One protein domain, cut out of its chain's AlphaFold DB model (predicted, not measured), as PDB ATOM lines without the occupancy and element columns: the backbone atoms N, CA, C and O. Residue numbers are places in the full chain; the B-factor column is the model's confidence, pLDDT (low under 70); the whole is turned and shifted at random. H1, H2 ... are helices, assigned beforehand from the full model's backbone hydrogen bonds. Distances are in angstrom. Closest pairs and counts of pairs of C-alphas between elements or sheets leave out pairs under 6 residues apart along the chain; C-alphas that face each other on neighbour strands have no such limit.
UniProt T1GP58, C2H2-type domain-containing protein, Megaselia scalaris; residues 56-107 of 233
ATOM      1  N   MET A  56     147.756 343.927 236.209       93.19
ATOM      2  CA  MET A  56     147.846 342.516 236.616       93.19
ATOM      3  C   MET A  56     148.619 342.339 237.928       93.19
ATOM      4  O   MET A  56     148.194 341.609 238.819       93.19
ATOM      5  N   THR A  57     149.716 343.078 238.110       94.31
ATOM      6  CA  THR A  57     150.499 343.053 239.353       94.31
ATOM      7  C   THR A  57     149.754 343.718 240.515       94.31
ATOM      8  O   THR A  57     149.958 343.369 241.677       94.31
ATOM      9  N   ARG A  58     148.886 344.700 240.236       94.62
ATOM     10  CA  ARG A  58     147.989 345.283 241.247       94.62
ATOM     11  C   ARG A  58     146.934 344.265 241.685       94.62
ATOM     12  O   ARG A  58     146.739 344.113 242.887       94.62
ATOM     13  N   LEU A  59     146.324 343.548 240.738       94.81
ATOM     14  CA  LEU A  59     145.361 342.477 241.007       94.81
ATOM     15  C   LEU A  59     145.982 341.331 241.807       94.81
ATOM     16  O   LEU A  59     145.418 340.934 242.826       94.81
ATOM     17  N   SER A  60     147.163 340.845 241.416       95.25
ATOM     18  CA  SER A  60     147.816 339.724 242.105       95.25
ATOM     19  C   SER A  60     148.094 340.021 243.582       95.25
ATOM     20  O   SER A  60     147.905 339.155 244.434       95.25
ATOM     21  N   ARG A  61     148.430 341.274 243.929       95.00
ATOM     22  CA  ARG A  61     148.587 341.716 245.331       95.00
ATOM     23  C   ARG A  61     147.305 341.662 246.156       95.00
ATOM     24  O   ARG A  61     147.384 341.536 247.381       95.00
ATOM     25  N   ILE A  62     146.152 341.801 245.509       93.25
ATOM     26  CA  ILE A  62     144.846 341.772 246.165       93.25
ATOM     27  C   ILE A  62     144.357 340.326 246.287       93.25
ATOM     28  O   ILE A  62     143.978 339.919 247.382       93.25
ATOM     29  N   LEU A  63     144.427 339.552 245.200       93.94
ATOM     30  CA  LEU A  63     143.953 338.165 245.161       93.94
ATOM     31  C   LEU A  63     144.837 337.224 245.993       93.94
ATOM     32  O   LEU A  63     144.345 336.503 246.854       93.94
ATOM     33  N   CYS A  64     146.158 337.299 245.833       95.12
ATOM     34  CA  CYS A  64     147.117 336.422 246.513       95.12
ATOM     35  C   CYS A  64     147.653 337.053 247.813       95.12
ATOM     36  O   CYS A  64     148.835 336.937 248.159       95.12
ATOM     37  N   ARG A  65     146.790 337.762 248.556       94.50
ATOM     38  CA  ARG A  65     147.164 338.510 249.772       94.50
ATOM     39  C   ARG A  65     147.751 337.619 250.873       94.50
ATOM     40  O   ARG A  65     148.576 338.097 251.656       94.50
ATOM     41  N   HIS A  66     147.350 336.349 250.912       94.38
ATOM     42  CA  HIS A  66     147.816 335.351 251.875       94.38
ATOM     43  C   HIS A  66     149.273 334.913 251.625       94.38
ATOM     44  O   HIS A  66     150.017 334.722 252.587       94.38
ATOM     45  N   LEU A  67     149.719 334.858 250.364       95.88
ATOM     46  CA  LEU A  67     151.106 334.532 249.991       95.88
ATOM     47  C   LEU A  67     152.027 335.741 250.121       95.88
ATOM     48  O   LEU A  67     153.108 335.658 250.697       95.88
ATOM     49  N   ILE A  68     151.574 336.891 249.616       95.69
ATOM     50  CA  ILE A  68     152.363 338.131 249.600       95.69
ATOM     51  C   ILE A  68     152.517 338.702 251.011       95.69
ATOM     52  O   ILE A  68     153.489 339.400 251.295       95.69
ATOM     53  N   LYS A  69     151.555 338.424 251.905       95.06
ATOM     54  CA  LYS A  69     151.548 338.881 253.303       95.06
ATOM     55  C   LYS A  69     151.860 340.374 253.396       95.06
ATOM     56  O   LYS A  69     152.784 340.788 254.089       95.06
ATOM     57  N   SER A  70     151.067 341.206 252.709       93.19
ATOM     58  CA  SER A  70     151.397 342.626 252.478       93.19
ATOM     59  C   SER A  70     151.728 343.419 253.753       93.19
ATOM     60  O   SER A  70     152.505 344.360 253.697       93.19
ATOM     61  N   LYS A  71     151.137 343.062 254.906       94.38
ATOM     62  CA  LYS A  71     151.442 343.688 256.206       94.38
ATOM     63  C   LYS A  71     152.867 343.376 256.683       94.38
ATOM     64  O   LYS A  71     153.507 344.256 257.244       94.38
ATOM     65  N   LYS A  72     153.339 342.145 256.465       96.00
ATOM     66  CA  LYS A  72     154.698 341.703 256.799       96.00
ATOM     67  C   LYS A  72     155.703 342.305 255.820       96.00
ATOM     68  O   LYS A  72     156.627 342.979 256.255       96.00
ATOM     69  N   ALA A  73     155.453 342.164 254.516       95.81
ATOM     70  CA  ALA A  73     156.317 342.715 253.468       95.81
ATOM     71  C   ALA A  73     156.492 344.245 253.570       95.81
ATOM     72  O   ALA A  73     157.571 344.758 253.314       95.81
ATOM     73  N   ALA A  74     155.461 344.980 254.006       95.81
ATOM     74  CA  ALA A  74     155.562 346.428 254.213       95.81
ATOM     75  C   ALA A  74     156.458 346.827 255.402       95.81
ATOM     76  O   ALA A  74     156.971 347.940 255.421       95.81
ATOM     77  N   ARG A  75     156.626 345.950 256.401       97.44
ATOM     78  CA  ARG A  75     157.463 346.197 257.591       97.44
ATOM     79  C   ARG A  75     158.870 345.607 257.461       97.44
ATOM     80  O   ARG A  75     159.761 346.028 258.185       97.44
ATOM     81  N   GLN A  76     159.071 344.651 256.553       96.56
ATOM     82  CA  GLN A  76     160.362 344.029 256.256       96.56
ATOM     83  C   GLN A  76     160.672 344.138 254.753       96.56
ATOM     84  O   GLN A  76     160.215 343.290 253.987       96.56
ATOM     85  N   PRO A  77     161.471 345.127 254.310       94.62
ATOM     86  CA  PRO A  77     161.810 345.281 252.892       94.62
ATOM     87  C   PRO A  77     162.689 344.140 252.354       94.62
ATOM     88  O   PRO A  77     162.637 343.839 251.166       94.62
ATOM     89  N   SER A  78     163.463 343.476 253.217       95.19
ATOM     90  CA  SER A  78     164.262 342.288 252.884       95.19
ATOM     91  C   SER A  78     163.456 340.983 252.898       95.19
ATOM     92  O   SER A  78     164.014 339.912 252.667       95.19
ATOM     93  N   PHE A  79     162.148 341.041 253.174       95.44
ATOM     94  CA  PHE A  79     161.293 339.862 253.144       95.44
ATOM     95  C   PHE A  79     161.142 339.356 251.708       95.44
ATOM     96  O   PHE A  79     160.497 339.987 250.869       95.44
ATOM     97  N   VAL A  80     161.728 338.191 251.442       95.44
ATOM     98  CA  VAL A  80     161.662 337.551 250.129       95.44
ATOM     99  C   VAL A  80     160.247 337.026 249.898       95.44
ATOM    100  O   VAL A  80     159.753 336.160 250.620       95.44
ATOM    101  N   ILE A  81     159.588 337.557 248.872       96.00
ATOM    102  CA  ILE A  81     158.283 337.080 248.414       96.00
ATOM    103  C   ILE A  81     158.531 336.002 247.362       96.00
ATOM    104  O   ILE A  81     159.212 336.253 246.367       96.00
ATOM    105  N   ASN A  82     157.947 334.818 247.545       95.50
ATOM    106  CA  ASN A  82     158.005 333.768 246.534       95.50
ATOM    107  C   ASN A  82     157.151 334.164 245.316       95.50
ATOM    108  O   ASN A  82     155.936 333.965 245.288       95.50
ATOM    109  N   THR A  83     157.789 334.767 244.312       94.69
ATOM    110  CA  THR A  83     157.095 335.262 243.115       94.69
ATOM    111  C   THR A  83     156.583 334.144 242.209       94.69
ATOM    112  O   THR A  83     155.639 334.381 241.461       94.69
ATOM    113  N   HIS A  84     157.148 332.934 242.278       96.56
ATOM    114  CA  HIS A  84     156.679 331.787 241.496       96.56
ATOM    115  C   HIS A  84     155.328 331.287 242.003       96.56
ATOM    116  O   HIS A  84     154.376 331.241 241.228       96.56
ATOM    117  N   LEU A  85     155.214 331.040 243.312       96.75
ATOM    118  CA  LEU A  85     153.947 330.619 243.921       96.75
ATOM    119  C   LEU A  85     152.844 331.658 243.706       96.75
ATOM    120  O   LEU A  85     151.722 331.313 243.357       96.75
ATOM    121  N   VAL A  86     153.174 332.946 243.843       96.69
ATOM    122  CA  VAL A  86     152.216 334.032 243.588       96.69
ATOM    123  C   VAL A  86     151.715 334.023 242.143       96.69
ATOM    124  O   VAL A  86     150.537 334.286 241.923       96.69
ATOM    125  N   ARG A  87     152.576 333.740 241.155       96.00
ATOM    126  CA  ARG A  87     152.160 333.666 239.744       96.00
ATOM    127  C   ARG A  87     151.234 332.479 239.489       96.00
ATOM    128  O   ARG A  87     150.203 332.673 238.857       96.00
ATOM    129  N   GLN A  88     151.574 331.298 240.004       96.00
ATOM    130  CA  GLN A  88     150.762 330.087 239.849       96.00
ATOM    131  C   GLN A  88     149.360 330.276 240.440       96.00
ATOM    132  O   GLN A  88     148.357 330.121 239.748       96.00
ATOM    133  N   GLU A  89     149.292 330.718 241.695       95.69
ATOM    134  CA  GLU A  89     148.031 330.971 242.393       95.69
ATOM    135  C   GLU A  89     147.226 332.103 241.753       95.69
ATOM    136  O   GLU A  89     145.999 332.053 241.713       95.69
ATOM    137  N   PHE A  90     147.890 333.128 241.214       96.12
ATOM    138  CA  PHE A  90     147.204 334.199 240.499       96.12
ATOM    139  C   PHE A  90     146.494 333.687 239.244       96.12
ATOM    140  O   PHE A  90     145.353 334.078 239.025       96.12
ATOM    141  N   ILE A  91     147.127 332.807 238.460       94.75
ATOM    142  CA  ILE A  91     146.527 332.228 237.248       94.75
ATOM    143  C   ILE A  91     145.277 331.414 237.606       94.75
ATOM    144  O   ILE A  91     144.225 331.626 237.005       94.75
ATOM    145  N   LEU A  92     145.361 330.571 238.641       93.50
ATOM    146  CA  LEU A  92     144.224 329.784 239.134       93.50
ATOM    147  C   LEU A  92     143.077 330.675 239.633       93.50
ATOM    148  O   LEU A  92     141.909 330.429 239.357       93.50
ATOM    149  N   ASN A  93     143.404 331.756 240.341       91.00
ATOM    150  CA  ASN A  93     142.408 332.700 240.842       91.00
ATOM    151  C   ASN A  93     141.826 333.618 239.757       91.00
ATOM    152  O   ASN A  93     140.820 334.282 240.022       91.00
ATOM    153  N   LEU A  94     142.482 333.731 238.601       92.38
ATOM    154  CA  LEU A  94     142.063 334.588 237.496       92.38
ATOM    155  C   LEU A  94     141.066 333.874 236.577       92.38
ATOM    156  O   LEU A  94     140.108 334.510 236.150       92.38
ATOM    157  N   SER A  95     141.251 332.573 236.319       89.25
ATOM    158  CA  SER A  95     140.380 331.787 235.427       89.25
ATOM    159  C   SER A  95     138.929 331.689 235.909       89.25
ATOM    160  O   SER A  95     138.019 331.607 235.093       89.25
ATOM    161  N   GLY A  96     138.695 331.746 237.223       84.38
ATOM    162  CA  GLY A  96     137.357 331.652 237.814       84.38
ATOM    163  C   GLY A  96     136.602 332.976 237.980       84.38
ATOM    164  O   GLY A  96     135.571 332.982 238.647       84.38
ATOM    165  N   LYS A  97     137.108 334.114 237.475       89.56
ATOM    166  CA  LYS A  97     136.539 335.447 237.770       89.56
ATOM    167  C   LYS A  97     136.092 336.185 236.522       89.56
ATOM    168  O   LYS A  97     136.819 336.264 235.535       89.56
ATOM    169  N   ASN A  98     134.922 336.811 236.612       92.81
ATOM    170  CA  ASN A  98     134.399 337.649 235.543       92.81
ATOM    171  C   ASN A  98     135.253 338.932 235.404       92.81
ATOM    172  O   ASN A  98     135.654 339.522 236.418       92.81
ATOM    173  N   PRO A  99     135.543 339.415 234.181       89.62
ATOM    174  CA  PRO A  99     136.226 340.691 233.965       89.62
ATOM    175  C   PRO A  99     135.590 341.896 234.678       89.62
ATOM    176  O   PRO A  99     136.311 342.828 235.044       89.62
ATOM    177  N   THR A 100     134.272 341.912 234.898       92.44
ATOM    178  CA  THR A 100     133.597 342.981 235.661       92.44
ATOM    179  C   THR A 100     134.023 342.989 237.130       92.44
ATOM    180  O   THR A 100     134.371 344.043 237.669       92.44
ATOM    181  N   ASP A 101     134.115 341.818 237.754       91.75
ATOM    182  CA  ASP A 101     134.553 341.666 239.142       91.75
ATOM    183  C   ASP A 101     136.009 342.090 239.322       91.75
ATOM    184  O   ASP A 101     136.358 342.773 240.287       91.75
ATOM    185  N   LEU A 102     136.871 341.757 238.357       92.12
ATOM    186  CA  LEU A 102     138.272 342.180 238.368       92.12
ATOM    187  C   LEU A 102     138.404 343.707 238.325       92.12
ATOM    188  O   LEU A 102     139.213 344.278 239.065       92.12
ATOM    189  N   LYS A 103     137.589 344.383 237.506       91.62
ATOM    190  CA  LYS A 103     137.529 345.852 237.481       91.62
ATOM    191  C   LYS A 103     137.071 346.393 238.832       91.62
ATOM    192  O   LYS A 103     137.737 347.271 239.377       91.62
ATOM    193  N   ASN A 104     136.027 345.812 239.419       92.62
ATOM    194  CA  ASN A 104     135.511 346.213 240.730       92.62
ATOM    195  C   ASN A 104     136.553 346.074 241.851       92.62
ATOM    196  O   ASN A 104     136.626 346.918 242.745       92.62
ATOM    197  N   ILE A 105     137.405 345.048 241.788       91.81
ATOM    198  CA  ILE A 105     138.514 344.846 242.731       91.81
ATOM    199  C   ILE A 105     139.594 345.932 242.585       91.81
ATOM    200  O   ILE A 105     140.238 346.308 243.567       91.81
ATOM    201  N   LEU A 106     139.804 346.448 241.372       90.94
ATOM    202  CA  LEU A 106     140.799 347.489 241.092       90.94
ATOM    203  C   LEU A 106     140.352 348.894 241.490       90.94
ATOM    204  O   LEU A 106     141.212 349.780 241.602       90.94
ATOM    205  N   ILE A 107     139.050 349.093 241.708       92.25
ATOM    206  CA  ILE A 107     138.489 350.357 242.176       92.25
ATOM    207  C   ILE A 107     138.989 350.629 243.597       92.25
ATOM    208  O   ILE A 107     138.880 349.807 244.511       92.25
TER     209      ILE A 107
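Overview. This is residues 56 to 107 of the 233 residues of the protein "C2H2-type domain-containing protein" of Megaselia scalaris (UniProt T1GP58). H4, the longest helix, makes one long side of an open U of chain, and H1 sits in the middle of the U, crossing H4 nearly at right angles. H5 makes the arm at one end of the U, H3 and the link from H3 to H4 make the other, and the short H2 lies between H1 and H3, close over the first part of H4. The printed part has 52 residues with five named helices, in the order H1, H2, H3, H4, H5 along the chain, and no named strand; its class is all helix. The whole is only just compact, close to loose, with a radius of gyration of the C-alphas of 11.7 A, and its outline is elongated, with spans of 35 by 23 by 14 A.

Along the chain. H4 is residues 83 to 95, 18.7 A from first to last C-alpha, beginning at C-alpha 83 (157.095, 335.262, 243.115). H1 is residues 56 to 63, 10.3 A long, and C-alpha 56 stands at (147.846, 342.516, 236.616). H2 is residues 65 to 68, 5.2 A long, and H3 is residues 70 to 75, 8.7 A long. H5 is residues 99 to 106, 10.9 A long, ending at C-alpha 106 (140.799, 347.489, 241.092).

Arrangement. H4 and H1 touch, about perpendicular at 83 degrees; their closest C-alphas are those of Ser 60 and Phe 90, 5.8 A apart. H4 and H2 only just touch, with 3 pairs of C-alphas within 8 A, the closest being those of Leu 67 and Val 86 at 6.5 A; H4 does so with residues 85 to 86 alone. H1 and H5 touch, about perpendicular at 80 degrees, with the C-alphas of Leu 59 and Leu 106 the closest at 6.8 A. H1 and H3 are close but not clearly touching, the closest C-alphas being those of Arg 61 and Ser 70 at 7.7 A. H3 touches no helix; it is apart from H4 and from H5, and H2 and H3 meet only through their link. H4 and H5 are apart too. In H4 and H5 every O i to N i+4 pair is within hydrogen-bond range; in H1 it is 3 of 4 and in H3 1 of 2, while H2 is too short for such a pair.

Size, cuts and confidence. The C-alphas farthest apart are those of Ser 78 and Thr 100, at 35.2 A. Residues 95 to 101, of which 99 to 101 belong to H5, stand free. The link from H3 to H4, with 7 residues, is short; the other three links are tight. The printed part has no cut, its mean pLDDT is 94.0, and no printed residue is under 70.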